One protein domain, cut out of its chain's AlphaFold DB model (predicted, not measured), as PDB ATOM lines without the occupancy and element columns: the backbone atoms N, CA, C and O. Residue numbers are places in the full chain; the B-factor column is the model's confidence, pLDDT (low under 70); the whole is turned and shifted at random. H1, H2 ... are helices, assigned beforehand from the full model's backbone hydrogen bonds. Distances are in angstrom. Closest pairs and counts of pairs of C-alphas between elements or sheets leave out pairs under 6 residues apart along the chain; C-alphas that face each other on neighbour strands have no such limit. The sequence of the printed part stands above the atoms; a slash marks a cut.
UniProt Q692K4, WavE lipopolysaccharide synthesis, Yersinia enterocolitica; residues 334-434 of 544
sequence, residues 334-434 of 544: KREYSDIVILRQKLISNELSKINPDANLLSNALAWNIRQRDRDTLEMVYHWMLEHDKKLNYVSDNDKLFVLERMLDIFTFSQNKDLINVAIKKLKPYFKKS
ATOM      1  N   LYS A 334     120.229 180.253 189.125       49.41
ATOM      2  CA  LYS A 334     118.990 180.114 188.352       49.41
ATOM      3  C   LYS A 334     118.903 178.723 187.717       49.41
ATOM      4  O   LYS A 334     119.881 178.247 187.149       49.41
ATOM      5  N   ARG A 335     117.691 178.146 187.698       44.16
ATOM      6  CA  ARG A 335     117.353 176.838 187.085       44.16
ATOM      7  C   ARG A 335     117.937 176.634 185.682       44.16
ATOM      8  O   ARG A 335     118.309 175.538 185.295       44.16
ATOM      9  N   GLU A 336     118.051 177.717 184.927       51.22
ATOM     10  CA  GLU A 336     118.600 177.737 183.574       51.22
ATOM     11  C   GLU A 336     120.111 177.440 183.463       51.22
ATOM     12  O   GLU A 336     120.579 177.225 182.348       51.22
ATOM     13  N   TYR A 337     120.849 177.447 184.580       51.66
ATOM     14  CA  TYR A 337     122.275 177.097 184.688       51.66
ATOM     15  C   TYR A 337     122.525 175.851 185.553       51.66
ATOM     16  O   TYR A 337     123.667 175.431 185.714       51.66
ATOM     17  N   SER A 338     121.463 175.253 186.097       44.25
ATOM     18  CA  SER A 338     121.504 174.036 186.916       44.25
ATOM     19  C   SER A 338     120.744 172.855 186.300       44.25
ATOM     20  O   SER A 338     120.789 171.758 186.848       44.25
ATOM     21  N   ASP A 339     120.098 173.055 185.147       62.78
ATOM     22  CA  ASP A 339     119.447 172.011 184.356       62.78
ATOM     23  C   ASP A 339     120.124 171.886 182.983       62.78
ATOM     24  O   ASP A 339     120.038 172.774 182.125       62.78
ATOM     25  N   ILE A 340     120.813 170.763 182.776       64.62
ATOM     26  CA  ILE A 340     121.581 170.515 181.558       64.62
ATOM     27  C   ILE A 340     120.693 170.384 180.314       64.62
ATOM     28  O   ILE A 340     121.143 170.714 179.216       64.62
ATOM     29  N   VAL A 341     119.423 169.983 180.466       67.56
ATOM     30  CA  VAL A 341     118.455 169.940 179.358       67.56
ATOM     31  C   VAL A 341     118.153 171.353 178.887       67.56
ATOM     32  O   VAL A 341     118.190 171.607 177.685       67.56
ATOM     33  N   ILE A 342     117.948 172.289 179.819       69.94
ATOM     34  CA  ILE A 342     117.675 173.704 179.520       69.94
ATOM     35  C   ILE A 342     118.923 174.386 178.942       69.94
ATOM     36  O   ILE A 342     118.831 175.139 177.969       69.94
ATOM     37  N   LEU A 343     120.111 174.090 179.481       69.12
ATOM     38  CA  LEU A 343     121.379 174.560 178.914       69.12
ATOM     39  C   LEU A 343     121.569 174.066 177.473       69.12
ATOM     40  O   LEU A 343     121.926 174.852 176.590       69.12
ATOM     41  N   ARG A 344     121.264 172.789 177.206       78.12
ATOM     42  CA  ARG A 344     121.294 172.200 175.861       78.12
ATOM     43  C   ARG A 344     120.216 172.790 174.958       78.12
ATOM     44  O   ARG A 344     120.541 173.127 173.829       78.12
ATOM     45  N   GLN A 345     118.989 173.020 175.430       78.06
ATOM     46  CA  GLN A 345     117.933 173.700 174.661       78.06
ATOM     47  C   GLN A 345     118.370 175.105 174.229       78.06
ATOM     48  O   GLN A 345     118.186 175.494 173.072       78.06
ATOM     49  N   LYS A 346     119.006 175.857 175.135       79.69
ATOM     50  CA  LYS A 346     119.578 177.170 174.822       79.69
ATOM     51  C   LYS A 346     120.726 177.066 173.833       79.69
ATOM     52  O   LYS A 346     120.780 177.869 172.910       79.69
ATOM     53  N   LEU A 347     121.631 176.099 173.990       82.19
ATOM     54  CA  LEU A 347     122.685 175.880 173.004       82.19
ATOM     55  C   LEU A 347     122.107 175.519 171.643       82.19
ATOM     56  O   LEU A 347     122.512 176.118 170.658       82.19
ATOM     57  N   ILE A 348     121.140 174.606 171.583       83.81
ATOM     58  CA  ILE A 348     120.489 174.206 170.338       83.81
ATOM     59  C   ILE A 348     119.875 175.440 169.676       83.81
ATOM     60  O   ILE A 348     120.167 175.723 168.519       83.81
ATOM     61  N   SER A 349     119.109 176.231 170.427       84.75
ATOM     62  CA  SER A 349     118.504 177.475 169.934       84.75
ATOM     63  C   SER A 349     119.554 178.475 169.436       84.75
ATOM     64  O   SER A 349     119.410 179.043 168.353       84.75
ATOM     65  N   ASN A 350     120.641 178.656 170.190       84.25
ATOM     66  CA  ASN A 350     121.722 179.575 169.844       84.25
ATOM     67  C   ASN A 350     122.482 179.118 168.596       84.25
ATOM     68  O   ASN A 350     122.650 179.915 167.679       84.25
ATOM     69  N   GLU A 351     122.911 177.857 168.521       87.31
ATOM     70  CA  GLU A 351     123.610 177.307 167.353       87.31
ATOM     71  C   GLU A 351     122.735 177.386 166.105       87.31
ATOM     72  O   GLU A 351     123.201 177.833 165.062       87.31
ATOM     73  N   LEU A 352     121.447 177.052 166.210       86.88
ATOM     74  CA  LEU A 352     120.509 177.145 165.090       86.88
ATOM     75  C   LEU A 352     120.273 178.573 164.586       86.88
ATOM     76  O   LEU A 352     119.878 178.743 163.431       86.88
ATOM     77  N   SER A 353     120.490 179.581 165.432       86.75
ATOM     78  CA  SER A 353     120.393 180.996 165.054       86.75
ATOM     79  C   SER A 353     121.643 181.518 164.331       86.75
ATOM     80  O   SER A 353     121.589 182.573 163.694       86.75
ATOM     81  N   LYS A 354     122.771 180.794 164.399       85.81
ATOM     82  CA  LYS A 354     124.017 181.192 163.734       85.81
ATOM     83  C   LYS A 354     123.931 180.950 162.229       85.81
ATOM     84  O   LYS A 354     123.376 179.959 161.764       85.81
ATOM     85  N   ILE A 355     124.586 181.826 161.465       80.75
ATOM     86  CA  ILE A 355     124.763 181.660 160.011       80.75
ATOM     87  C   ILE A 355     125.572 180.385 159.707       80.75
ATOM     88  O   ILE A 355     125.250 179.673 158.759       80.75
ATOM     89  N   ASN A 356     126.573 180.075 160.543       82.69
ATOM     90  CA  ASN A 356     127.391 178.859 160.481       82.69
ATOM     91  C   ASN A 356     127.382 178.154 161.856       82.69
ATOM     92  O   ASN A 356     128.219 178.483 162.699       82.69
ATOM     93  N   PRO A 357     126.424 177.244 162.111       87.75
ATOM     94  CA  PRO A 357     126.350 176.474 163.357       87.75
ATOM     95  C   PRO A 357     127.522 175.495 163.507       87.75
ATOM     96  O   PRO A 357     127.984 174.933 162.509       87.75
ATOM     97  N   ASP A 358     127.953 175.214 164.741       87.31
ATOM     98  CA  ASP A 358     128.848 174.076 164.993       87.31
ATOM     99  C   ASP A 358     128.054 172.766 164.883       87.31
ATOM    100  O   ASP A 358     127.269 172.399 165.762       87.31
ATOM    101  N   ALA A 359     128.256 172.059 163.770       84.50
ATOM    102  CA  ALA A 359     127.507 170.856 163.437       84.50
ATOM    103  C   ALA A 359     127.685 169.729 164.463       84.50
ATOM    104  O   ALA A 359     126.718 169.031 164.764       84.50
ATOM    105  N   ASN A 360     128.891 169.543 165.004       79.69
ATOM    106  CA  ASN A 360     129.168 168.463 165.953       79.69
ATOM    107  C   ASN A 360     128.544 168.777 167.311       79.69
ATOM    108  O   ASN A 360     127.886 167.925 167.908       79.69
ATOM    109  N   LEU A 361     128.708 170.017 167.768       79.19
ATOM    110  CA  LEU A 361     128.154 170.488 169.032       79.19
ATOM    111  C   LEU A 361     126.621 170.432 169.027       79.19
ATOM    112  O   LEU A 361     126.013 169.887 169.950       79.19
ATOM    113  N   LEU A 362     126.000 170.917 167.949       85.62
ATOM    114  CA  LEU A 362     124.552 170.887 167.763       85.62
ATOM    115  C   LEU A 362     124.013 169.451 167.664       85.62
ATOM    116  O   LEU A 362     123.022 169.131 168.319       85.62
ATOM    117  N   SER A 363     124.674 168.576 166.894       86.62
ATOM    118  CA  SER A 363     124.234 167.180 166.740       86.62
ATOM    119  C   SER A 363     124.294 166.413 168.060       86.62
ATOM    120  O   SER A 363     123.361 165.685 168.396       86.62
ATOM    121  N   ASN A 364     125.352 166.619 168.847       79.94
ATOM    122  CA  ASN A 364     125.504 165.983 170.154       79.94
ATOM    123  C   ASN A 364     124.454 166.477 171.157       79.94
ATOM    124  O   ASN A 364     123.845 165.665 171.855       79.94
ATOM    125  N   ALA A 365     124.199 167.788 171.212       82.88
ATOM    126  CA  ALA A 365     123.184 168.347 172.103       82.88
ATOM    127  C   ALA A 365     121.772 167.847 171.755       82.88
ATOM    128  O   ALA A 365     121.019 167.457 172.650       82.88
ATOM    129  N   LEU A 366     121.435 167.792 170.460       87.00
ATOM    130  CA  LEU A 366     120.171 167.228 169.977       87.00
ATOM    131  C   LEU A 366     120.033 165.752 170.358       87.00
ATOM    132  O   LEU A 366     119.001 165.364 170.903       87.00
ATOM    133  N   ALA A 367     121.060 164.935 170.112       82.50
ATOM    134  CA  ALA A 367     121.030 163.509 170.430       82.50
ATOM    135  C   ALA A 367     120.756 163.266 171.923       82.50
ATOM    136  O   ALA A 367     119.871 162.479 172.266       82.50
ATOM    137  N   TRP A 368     121.443 163.982 172.816       77.25
ATOM    138  CA  TRP A 368     121.241 163.844 174.259       77.25
ATOM    139  C   TRP A 368     119.832 164.232 174.707       77.25
ATOM    140  O   TRP A 368     119.185 163.445 175.400       77.25
ATOM    141  N   ASN A 369     119.316 165.383 174.270       81.38
ATOM    142  CA  ASN A 369     117.965 165.814 174.642       81.38
ATOM    143  C   ASN A 369     116.882 164.877 174.074       81.38
ATOM    144  O   ASN A 369     115.937 164.526 174.782       81.38
ATOM    145  N   ILE A 370     117.046 164.380 172.840       80.88
ATOM    146  CA  ILE A 370     116.153 163.366 172.252       80.88
ATOM    147  C   ILE A 370     116.147 162.093 173.109       80.88
ATOM    148  O   ILE A 370     115.082 161.534 173.386       80.88
ATOM    149  N   ARG A 371     117.319 161.623 173.553       78.12
ATOM    150  CA  ARG A 371     117.446 160.396 174.357       78.12
ATOM    151  C   ARG A 371     116.912 160.560 175.775       78.12
ATOM    152  O   ARG A 371     116.339 159.607 176.304       78.12
ATOM    153  N   GLN A 372     117.002 161.762 176.337       69.50
ATOM    154  CA  GLN A 372     116.339 162.135 177.589       69.50
ATOM    155  C   GLN A 372     114.835 162.408 177.424       69.50
ATOM    156  O   GLN A 372     114.152 162.662 178.410       69.50
ATOM    157  N   ARG A 373     114.297 162.264 176.204       75.56
ATOM    158  CA  ARG A 373     112.877 162.442 175.870       75.56
ATOM    159  C   ARG A 373     112.365 163.850 176.179       75.56
ATOM    160  O   ARG A 373     111.186 164.015 176.487       75.56
ATOM    161  N   ASP A 374     113.242 164.846 176.069       82.88
ATOM    162  CA  ASP A 374     112.865 166.246 176.226       82.88
ATOM    163  C   ASP A 374     111.787 166.620 175.204       82.88
ATOM    164  O   ASP A 374     112.008 166.543 173.991       82.88
ATOM    165  N   ARG A 375     110.606 167.004 175.691       80.50
ATOM    166  CA  ARG A 375     109.417 167.170 174.854       80.50
ATOM    167  C   ARG A 375     109.606 168.251 173.797       80.50
ATOM    168  O   ARG A 375     109.275 168.011 172.638       80.50
ATOM    169  N   ASP A 376     110.179 169.387 174.176       84.31
ATOM    170  CA  ASP A 376     110.364 170.518 173.268       84.31
ATOM    171  C   ASP A 376     111.334 170.152 172.140       84.31
ATOM    172  O   ASP A 376     111.070 170.417 170.964       84.31
ATOM    173  N   THR A 377     112.425 169.453 172.472       88.38
ATOM    174  CA  THR A 377     113.370 168.956 171.468       88.38
ATOM    175  C   THR A 377     112.723 167.916 170.546       88.38
ATOM    176  O   THR A 377     112.919 167.972 169.328       88.38
ATOM    177  N   LEU A 378     111.933 166.979 171.087       88.81
ATOM    178  CA  LEU A 378     111.215 165.978 170.288       88.81
ATOM    179  C   LEU A 378     110.227 166.635 169.310       88.81
ATOM    180  O   LEU A 378     110.224 166.293 168.125       88.81
ATOM    181  N   GLU A 379     109.421 167.588 169.783       92.12
ATOM    182  CA  GLU A 379     108.446 168.318 168.968       92.12
ATOM    183  C   GLU A 379     109.145 169.141 167.876       92.12
ATOM    184  O   GLU A 379     108.788 169.040 166.700       92.12
ATOM    185  N   MET A 380     110.201 169.879 168.227       95.25
ATOM    186  CA  MET A 380     110.995 170.665 167.281       95.25
ATOM    187  C   MET A 380     111.587 169.799 166.160       95.25
ATOM    188  O   MET A 380     111.420 170.111 164.978       95.25
ATOM    189  N   VAL A 381     112.246 168.687 166.504       95.12
ATOM    190  CA  VAL A 381     112.838 167.787 165.503       95.12
ATOM    191  C   VAL A 381     111.751 167.124 164.657       95.12
ATOM    192  O   VAL A 381     111.911 166.986 163.443       95.12
ATOM    193  N   TYR A 382     110.613 166.765 165.252       96.75
ATOM    194  CA  TYR A 382     109.468 166.243 164.512       96.75
ATOM    195  C   TYR A 382     108.918 167.254 163.494       96.75
ATOM    196  O   TYR A 382     108.626 166.880 162.353       96.75
ATOM    197  N   HIS A 383     108.841 168.540 163.844       96.38
ATOM    198  CA  HIS A 383     108.469 169.596 162.899       96.38
ATOM    199  C   HIS A 383     109.459 169.701 161.737       96.38
ATOM    200  O   HIS A 383     109.036 169.698 160.578       96.38
ATOM    201  N   TRP A 384     110.766 169.657 162.011       97.12
ATOM    202  CA  TRP A 384     111.779 169.619 160.950       97.12
ATOM    203  C   TRP A 384     111.602 168.419 160.024       97.12
ATOM    204  O   TRP A 384     111.723 168.560 158.807       97.12
ATOM    205  N   MET A 385     111.267 167.246 160.575       97.00
ATOM    206  CA  MET A 385     110.971 166.049 159.782       97.00
ATOM    207  C   MET A 385     109.796 166.287 158.830       97.00
ATOM    208  O   MET A 385     109.876 165.904 157.662       97.00
ATOM    209  N   LEU A 386     108.714 166.916 159.299       95.12
ATOM    210  CA  LEU A 386     107.531 167.204 158.478       95.12
ATOM    211  C   LEU A 386     107.820 168.204 157.353       95.12
ATOM    212  O   LEU A 386     107.244 168.089 156.266       95.12
ATOM    213  N   GLU A 387     108.689 169.174 157.618       95.19
ATOM    214  CA  GLU A 387     109.038 170.265 156.704       95.19
ATOM    215  C   GLU A 387     110.210 169.926 155.776       95.19
ATOM    216  O   GLU A 387     110.476 170.667 154.835       95.19
ATOM    217  N   HIS A 388     110.867 168.780 155.989       92.25
ATOM    218  CA  HIS A 388     112.125 168.421 155.326       92.25
ATOM    219  C   HIS A 388     113.189 169.516 155.516       92.25
ATOM    220  O   HIS A 388     113.944 169.837 154.595       92.25
ATOM    221  N   ASP A 389     113.229 170.105 156.716       93.75
ATOM    222  CA  ASP A 389     114.162 171.178 157.048       93.75
ATOM    223  C   ASP A 389     115.607 170.659 156.946       93.75
ATOM    224  O   ASP A 389     115.937 169.554 157.391       93.75
ATOM    225  N   LYS A 390     116.496 171.479 156.379       90.81
ATOM    226  CA  LYS A 390     117.934 171.193 156.266       90.81
ATOM    227  C   LYS A 390     118.590 170.930 157.629       90.81
ATOM    228  O   LYS A 390     119.598 170.230 157.679       90.81
ATOM    229  N   LYS A 391     118.007 171.424 158.728       92.06
ATOM    230  CA  LYS A 391     118.440 171.148 160.111       92.06
ATOM    231  C   LYS A 391     118.414 169.660 160.475       92.06
ATOM    232  O   LYS A 391     119.133 169.244 161.376       92.06
ATOM    233  N   LEU A 392     117.675 168.825 159.737       92.19
ATOM    234  CA  LEU A 392     117.719 167.365 159.894       92.19
ATOM    235  C   LEU A 392     119.101 166.754 159.638       92.19
ATOM    236  O   LEU A 392     119.327 165.608 160.030       92.19
ATOM    237  N   ASN A 393     120.015 167.484 158.994       92.19
ATOM    238  CA  ASN A 393     121.400 167.051 158.815       92.19
ATOM    239  C   ASN A 393     122.158 166.931 160.147       92.19
ATOM    240  O   ASN A 393     123.132 166.190 160.205       92.19
ATOM    241  N   TYR A 394     121.690 167.600 161.207       93.44
ATOM    242  CA  TYR A 394     122.260 167.514 162.558       93.44
ATOM    243  C   TYR A 394     121.649 166.394 163.407       93.44
ATOM    244  O   TYR A 394     121.998 166.225 164.569       93.44
ATOM    245  N   VAL A 395     120.694 165.636 162.867       94.25
ATOM    246  CA  VAL A 395     120.027 164.556 163.599       94.25
ATOM    247  C   VAL A 395     120.366 163.235 162.925       94.25
ATOM    248  O   VAL A 395     120.220 163.092 161.705       94.25
ATOM    249  N   SER A 396     120.798 162.248 163.709       92.81
ATOM    250  CA  SER A 396     121.076 160.915 163.176       92.81
ATOM    251  C   SER A 396     119.792 160.244 162.674       92.81
ATOM    252  O   SER A 396     118.687 160.524 163.145       92.81
ATOM    253  N   ASP A 397     119.910 159.326 161.715       90.88
ATOM    254  CA  ASP A 397     118.747 158.586 161.214       90.88
ATOM    255  C   ASP A 397     118.069 157.754 162.313       90.88
ATOM    256  O   ASP A 397     116.842 157.663 162.339       90.88
ATOM    257  N   ASN A 398     118.845 157.213 163.256       88.75
ATOM    258  CA  ASN A 398     118.314 156.476 164.400       88.75
ATOM    259  C   ASN A 398     117.523 157.386 165.345       88.75
ATOM    260  O   ASN A 398     116.456 156.995 165.819       88.75
ATOM    261  N   ASP A 399     118.007 158.603 165.594       91.62
ATOM    262  CA  ASP A 399     117.307 159.557 166.454       91.62
ATOM    263  C   ASP A 399     116.034 160.080 165.785       91.62
ATOM    264  O   ASP A 399     115.010 160.177 166.448       91.62
ATOM    265  N   LYS A 400     116.025 160.299 164.461       95.25
ATOM    266  CA  LYS A 400     114.788 160.623 163.715       95.25
ATOM    267  C   LYS A 400     113.723 159.535 163.871       95.25
ATOM    268  O   LYS A 400     112.544 159.842 164.039       95.25
ATOM    269  N   LEU A 401     114.123 158.261 163.807       93.25
ATOM    270  CA  LEU A 401     113.201 157.143 164.028       93.25
ATOM    271  C   LEU A 401     112.672 157.146 165.462       93.25
ATOM    272  O   LEU A 401     111.466 157.024 165.656       93.25
ATOM    273  N   PHE A 402     113.549 157.356 166.445       89.75
ATOM    274  CA  PHE A 402     113.170 157.425 167.853       89.75
ATOM    275  C   PHE A 402     112.215 158.591 168.151       89.75
ATOM    276  O   PHE A 402     111.204 158.392 168.824       89.75
ATOM    277  N   VAL A 403     112.484 159.782 167.603       94.25
ATOM    278  CA  VAL A 403     111.601 160.957 167.693       94.25
ATOM    279  C   VAL A 403     110.213 160.609 167.171       94.25
ATOM    280  O   VAL A 403     109.219 160.818 167.862       94.25
ATOM    281  N   LEU A 404     110.131 160.022 165.976       95.88
ATOM    282  CA  LEU A 404     108.853 159.660 165.373       95.88
ATOM    283  C   LEU A 404     108.094 158.607 166.193       95.88
ATOM    284  O   LEU A 404     106.880 158.723 166.344       95.88
ATOM    285  N   GLU A 405     108.785 157.607 166.742       91.00
ATOM    286  CA  GLU A 405     108.175 156.617 167.638       91.00
ATOM    287  C   GLU A 405     107.560 157.286 168.874       91.00
ATOM    288  O   GLU A 405     106.392 157.049 169.182       91.00
ATOM    289  N   ARG A 406     108.303 158.183 169.534       90.25
ATOM    290  CA  ARG A 406     107.823 158.894 170.728       90.25
ATOM    291  C   ARG A 406     106.673 159.852 170.430       90.25
ATOM    292  O   ARG A 406     105.699 159.864 171.176       90.25
ATOM    293  N   MET A 407     106.725 160.586 169.321       93.44
ATOM    294  CA  MET A 407     105.619 161.461 168.917       93.44
ATOM    295  C   MET A 407     104.339 160.674 168.612       93.44
ATOM    296  O   MET A 407     103.251 161.096 168.996       93.44
ATOM    297  N   LEU A 408     104.440 159.500 167.976       87.81
ATOM    298  CA  LEU A 408     103.276 158.640 167.733       87.81
ATOM    299  C   LEU A 408     102.672 158.091 169.025       87.81
ATOM    300  O   LEU A 408     101.447 157.980 169.111       87.81
ATOM    301  N   ASP A 409     103.500 157.770 170.020       83.88
ATOM    302  CA  ASP A 409     103.012 157.383 171.342       83.88
ATOM    303  C   ASP A 409     102.224 158.550 171.972       83.88
ATOM    304  O   ASP A 409     101.065 158.365 172.346       83.88
ATOM    305  N   ILE A 410     102.769 159.775 171.956       84.75
ATOM    306  CA  ILE A 410     102.087 160.997 172.438       84.75
ATOM    307  C   ILE A 410     100.737 161.212 171.731       84.75
ATOM    308  O   ILE A 410      99.717 161.481 172.377       84.75
ATOM    309  N   PHE A 411     100.686 161.065 170.404       89.12
ATOM    310  CA  PHE A 411      99.439 161.221 169.645       89.12
ATOM    311  C   PHE A 411      98.426 160.114 169.942       89.12
ATOM    312  O   PHE A 411      97.223 160.366 169.964       89.12
ATOM    313  N   THR A 412      98.897 158.893 170.187       79.19
ATOM    314  CA  THR A 412      98.034 157.761 170.543       79.19
ATOM    315  C   THR A 412      97.390 157.988 171.907       79.19
ATOM    316  O   THR A 412      96.177 157.828 172.036       79.19
ATOM    317  N   PHE A 413      98.167 158.432 172.900       76.00
ATOM    318  CA  PHE A 413      97.661 158.721 174.245       76.00
ATOM    319  C   PHE A 413      96.683 159.896 174.271       76.00
ATOM    320  O   PHE A 413      95.645 159.818 174.923       76.00
ATOM    321  N   SER A 414      96.951 160.946 173.493       78.06
ATOM    322  CA  SER A 414      96.022 162.072 173.317       78.06
ATOM    323  C   SER A 414      94.840 161.760 172.387       78.06
ATOM    324  O   SER A 414      94.021 162.636 172.116       78.06
ATOM    325  N   GLN A 415      94.743 160.526 171.875       81.50
ATOM    326  CA  GLN A 415      93.736 160.076 170.909       81.50
ATOM    327  C   GLN A 415      93.658 160.944 169.638       81.50
ATOM    328  O   GLN A 415      92.642 160.960 168.934       81.50
ATOM    329  N   ASN A 416      94.747 161.633 169.291       87.50
ATOM    330  CA  ASN A 416      94.803 162.550 168.163       87.50
ATOM    331  C   ASN A 416      95.100 161.802 166.855       87.50
ATOM    332  O   ASN A 416      96.222 161.765 166.339       87.50
ATOM    333  N   LYS A 417      94.053 161.185 166.302       87.31
ATOM    334  CA  LYS A 417      94.128 160.399 165.060       87.31
ATOM    335  C   LYS A 417      94.585 161.228 163.859       87.31
ATOM    336  O   LYS A 417      95.194 160.671 162.946       87.31
ATOM    337  N   ASP A 418      94.322 162.531 163.844       91.38
ATOM    338  CA  ASP A 418      94.699 163.397 162.726       91.38
ATOM    339  C   ASP A 418      96.207 163.607 162.652       91.38
ATOM    340  O   ASP A 418      96.786 163.478 161.571       91.38
ATOM    341  N   LEU A 419      96.870 163.812 163.791       91.44
ATOM    342  CA  LEU A 419      98.330 163.919 163.832       91.44
ATOM    343  C   LEU A 419      99.018 162.610 163.425       91.44
ATOM    344  O   LEU A 419      99.989 162.645 162.667       91.44
ATOM    345  N   ILE A 420      98.467 161.453 163.810       90.94
ATOM    346  CA  ILE A 420      98.950 160.141 163.343       90.94
ATOM    347  C   ILE A 420      98.812 160.026 161.816       90.94
ATOM    348  O   ILE A 420      99.747 159.599 161.132       90.94
ATOM    349  N   ASN A 421      97.673 160.447 161.256       91.62
ATOM    350  CA  ASN A 421      97.447 160.433 159.808       91.62
ATOM    351  C   ASN A 421      98.456 161.329 159.076       91.62
ATOM    352  O   ASN A 421      98.996 160.937 158.035       91.62
ATOM    353  N   VAL A 422      98.718 162.526 159.611       94.00
ATOM    354  CA  VAL A 422      99.706 163.466 159.069       94.00
ATOM    355  C   VAL A 422     101.104 162.853 159.105       94.00
ATOM    356  O   VAL A 422     101.770 162.845 158.066       94.00
ATOM    357  N   ALA A 423     101.514 162.280 160.240       94.44
ATOM    358  CA  ALA A 423     102.805 161.616 160.402       94.44
ATOM    359  C   ALA A 423     102.985 160.498 159.368       94.44
ATOM    360  O   ALA A 423     103.956 160.487 158.616       94.44
ATOM    361  N   ILE A 424     102.009 159.596 159.244       93.00
ATOM    362  CA  ILE A 424     102.068 158.476 158.296       93.00
ATOM    363  C   ILE A 424     102.113 158.955 156.844       93.00
ATOM    364  O   ILE A 424     102.826 158.375 156.020       93.00
ATOM    365  N   LYS A 425     101.362 160.008 156.504       91.88
ATOM    366  CA  LYS A 425     101.317 160.544 155.140       91.88
ATOM    367  C   LYS A 425     102.620 161.247 154.766       91.88
ATOM    368  O   LYS A 425     103.141 160.992 153.682       91.88
ATOM    369  N   LYS A 426     103.125 162.124 155.636       94.44
ATOM    370  CA  LYS A 426     104.295 162.970 155.358       94.44
ATOM    371  C   LYS A 426     105.623 162.255 155.610       94.44
ATOM    372  O   LYS A 426     106.566 162.464 154.861       94.44
ATOM    373  N   LEU A 427     105.685 161.363 156.598       95.38
ATOM    374  CA  LEU A 427     106.920 160.705 157.053       95.38
ATOM    375  C   LEU A 427     106.987 159.220 156.680       95.38
ATOM    376  O   LEU A 427     107.801 158.473 157.220       95.38
ATOM    377  N   LYS A 428     106.174 158.777 155.713       90.38
ATOM    378  CA  LYS A 428     106.097 157.384 155.241       90.38
ATOM    379  C   LYS A 428     107.453 156.681 155.029       90.38
ATOM    380  O   LYS A 428     107.521 155.489 155.328       90.38
ATOM    381  N   PRO A 429     108.521 157.326 154.510       92.50
ATOM    382  CA  PRO A 429     109.823 156.671 154.359       92.50
ATOM    383  C   PRO A 429     110.417 156.174 155.684       92.50
ATOM    384  O   PRO A 429     110.973 155.078 155.715       92.50
ATOM    385  N   TYR A 430     110.242 156.920 156.779       92.44
ATOM    386  CA  TYR A 430     110.744 156.552 158.107       92.44
ATOM    387  C   TYR A 430     110.040 155.312 158.658       92.44
ATOM    388  O   TYR A 430     110.691 154.410 159.181       92.44
ATOM    389  N   PHE A 431     108.732 155.189 158.418       91.81
ATOM    390  CA  PHE A 431     107.965 154.004 158.809       91.81
ATOM    391  C   PHE A 431     108.481 152.712 158.179       91.81
ATOM    392  O   PHE A 431     108.241 151.644 158.721       91.81
ATOM    393  N   LYS A 432     109.194 152.772 157.048       88.56
ATOM    394  CA  LYS A 432     109.771 151.575 156.425       88.56
ATOM    395  C   LYS A 432     111.066 151.115 157.097       88.56
ATOM    396  O   LYS A 432     111.427 149.957 156.918       88.56
ATOM    397  N   LYS A 433     111.749 151.997 157.834       88.56
ATOM    398  CA  LYS A 433     113.086 151.761 158.399       88.56
ATOM    399  C   LYS A 433     113.067 151.135 159.801       88.56
ATOM    400  O   LYS A 433     114.041 150.494 160.165       88.56
ATOM    401  N   SER A 434     111.985 151.292 160.570       90.19
ATOM    402  CA  SER A 434     111.838 150.697 161.912       90.19
ATOM    403  C   SER A 434     110.717 149.667 161.923       90.19
ATOM    404  O   SER A 434     109.591 149.966 161.525       90.19
TER     405      SER A 434
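This is residues 334 to 434 of the 544 residues of the protein "WavE lipopolysaccharide synthesis" of Yersinia enterocolitica (UniProt Q692K4). Two helical hairpins, H1 with H2 toward one end and H5 with H6 toward the other, have H3 in the middle, crossing H5. Short H4 packs on H2 and H3, and short H7 is near H5 and H6. The printed part has 101 residues with seven named helices, H1 to H7 in chain order, and no named strand: all helix. It is compact, with a radius of gyration of the C-alphas of 14.0 A and spans of 38 by 29 by 20 A.

H1, residues 340 to 353, and H2, residues 359 to 371, touch as a hairpin at a steep tilt of 41 degrees, closest at the C-alphas of Arg 344 and Ala 365, 5.7 A. H2 is the hub, touching four helices. Its residues 366 to 370 alone touch H3, residues 375 to 387, closest at C-alphas 370 and 378, 5.9 A. H4, residues 390 to 394, touches H2 at C-alphas 394 and 363, 4.6 A. H5, residues 397 to 413, is only just about perpendicular to H3 at 72 degrees; C-alphas 403 and 378 come closest, 5.7 A. Residues 408 to 412 of H5 alone touch H6, residues 417 to 426, a hairpin at a shallow tilt of 22 degrees, closest at C-alphas 408 and 420, 6.3 A. H7, residues 428 to 431, touches no helix. Every O i to N i+4 pair is within hydrogen-bond range in H1, H2, H3, H5 and H6; H4 has 0 of 1, but 2 of 2 O i to N i+3 pairs, and H7 is too short.

H1 begins at C-alpha 340, (121.581, 170.515, 181.558), and measures 19.6 A; H5 measures 24.8 A. H7 ends at C-alpha 431, (107.965, 154.004, 158.809).

The C-alphas of Lys 334 and Lys 432 are farthest apart, 43.8 A. The printed part has no cut, and its links between helices are tight. Residues 334 to 343 and 372 have pLDDT under 70.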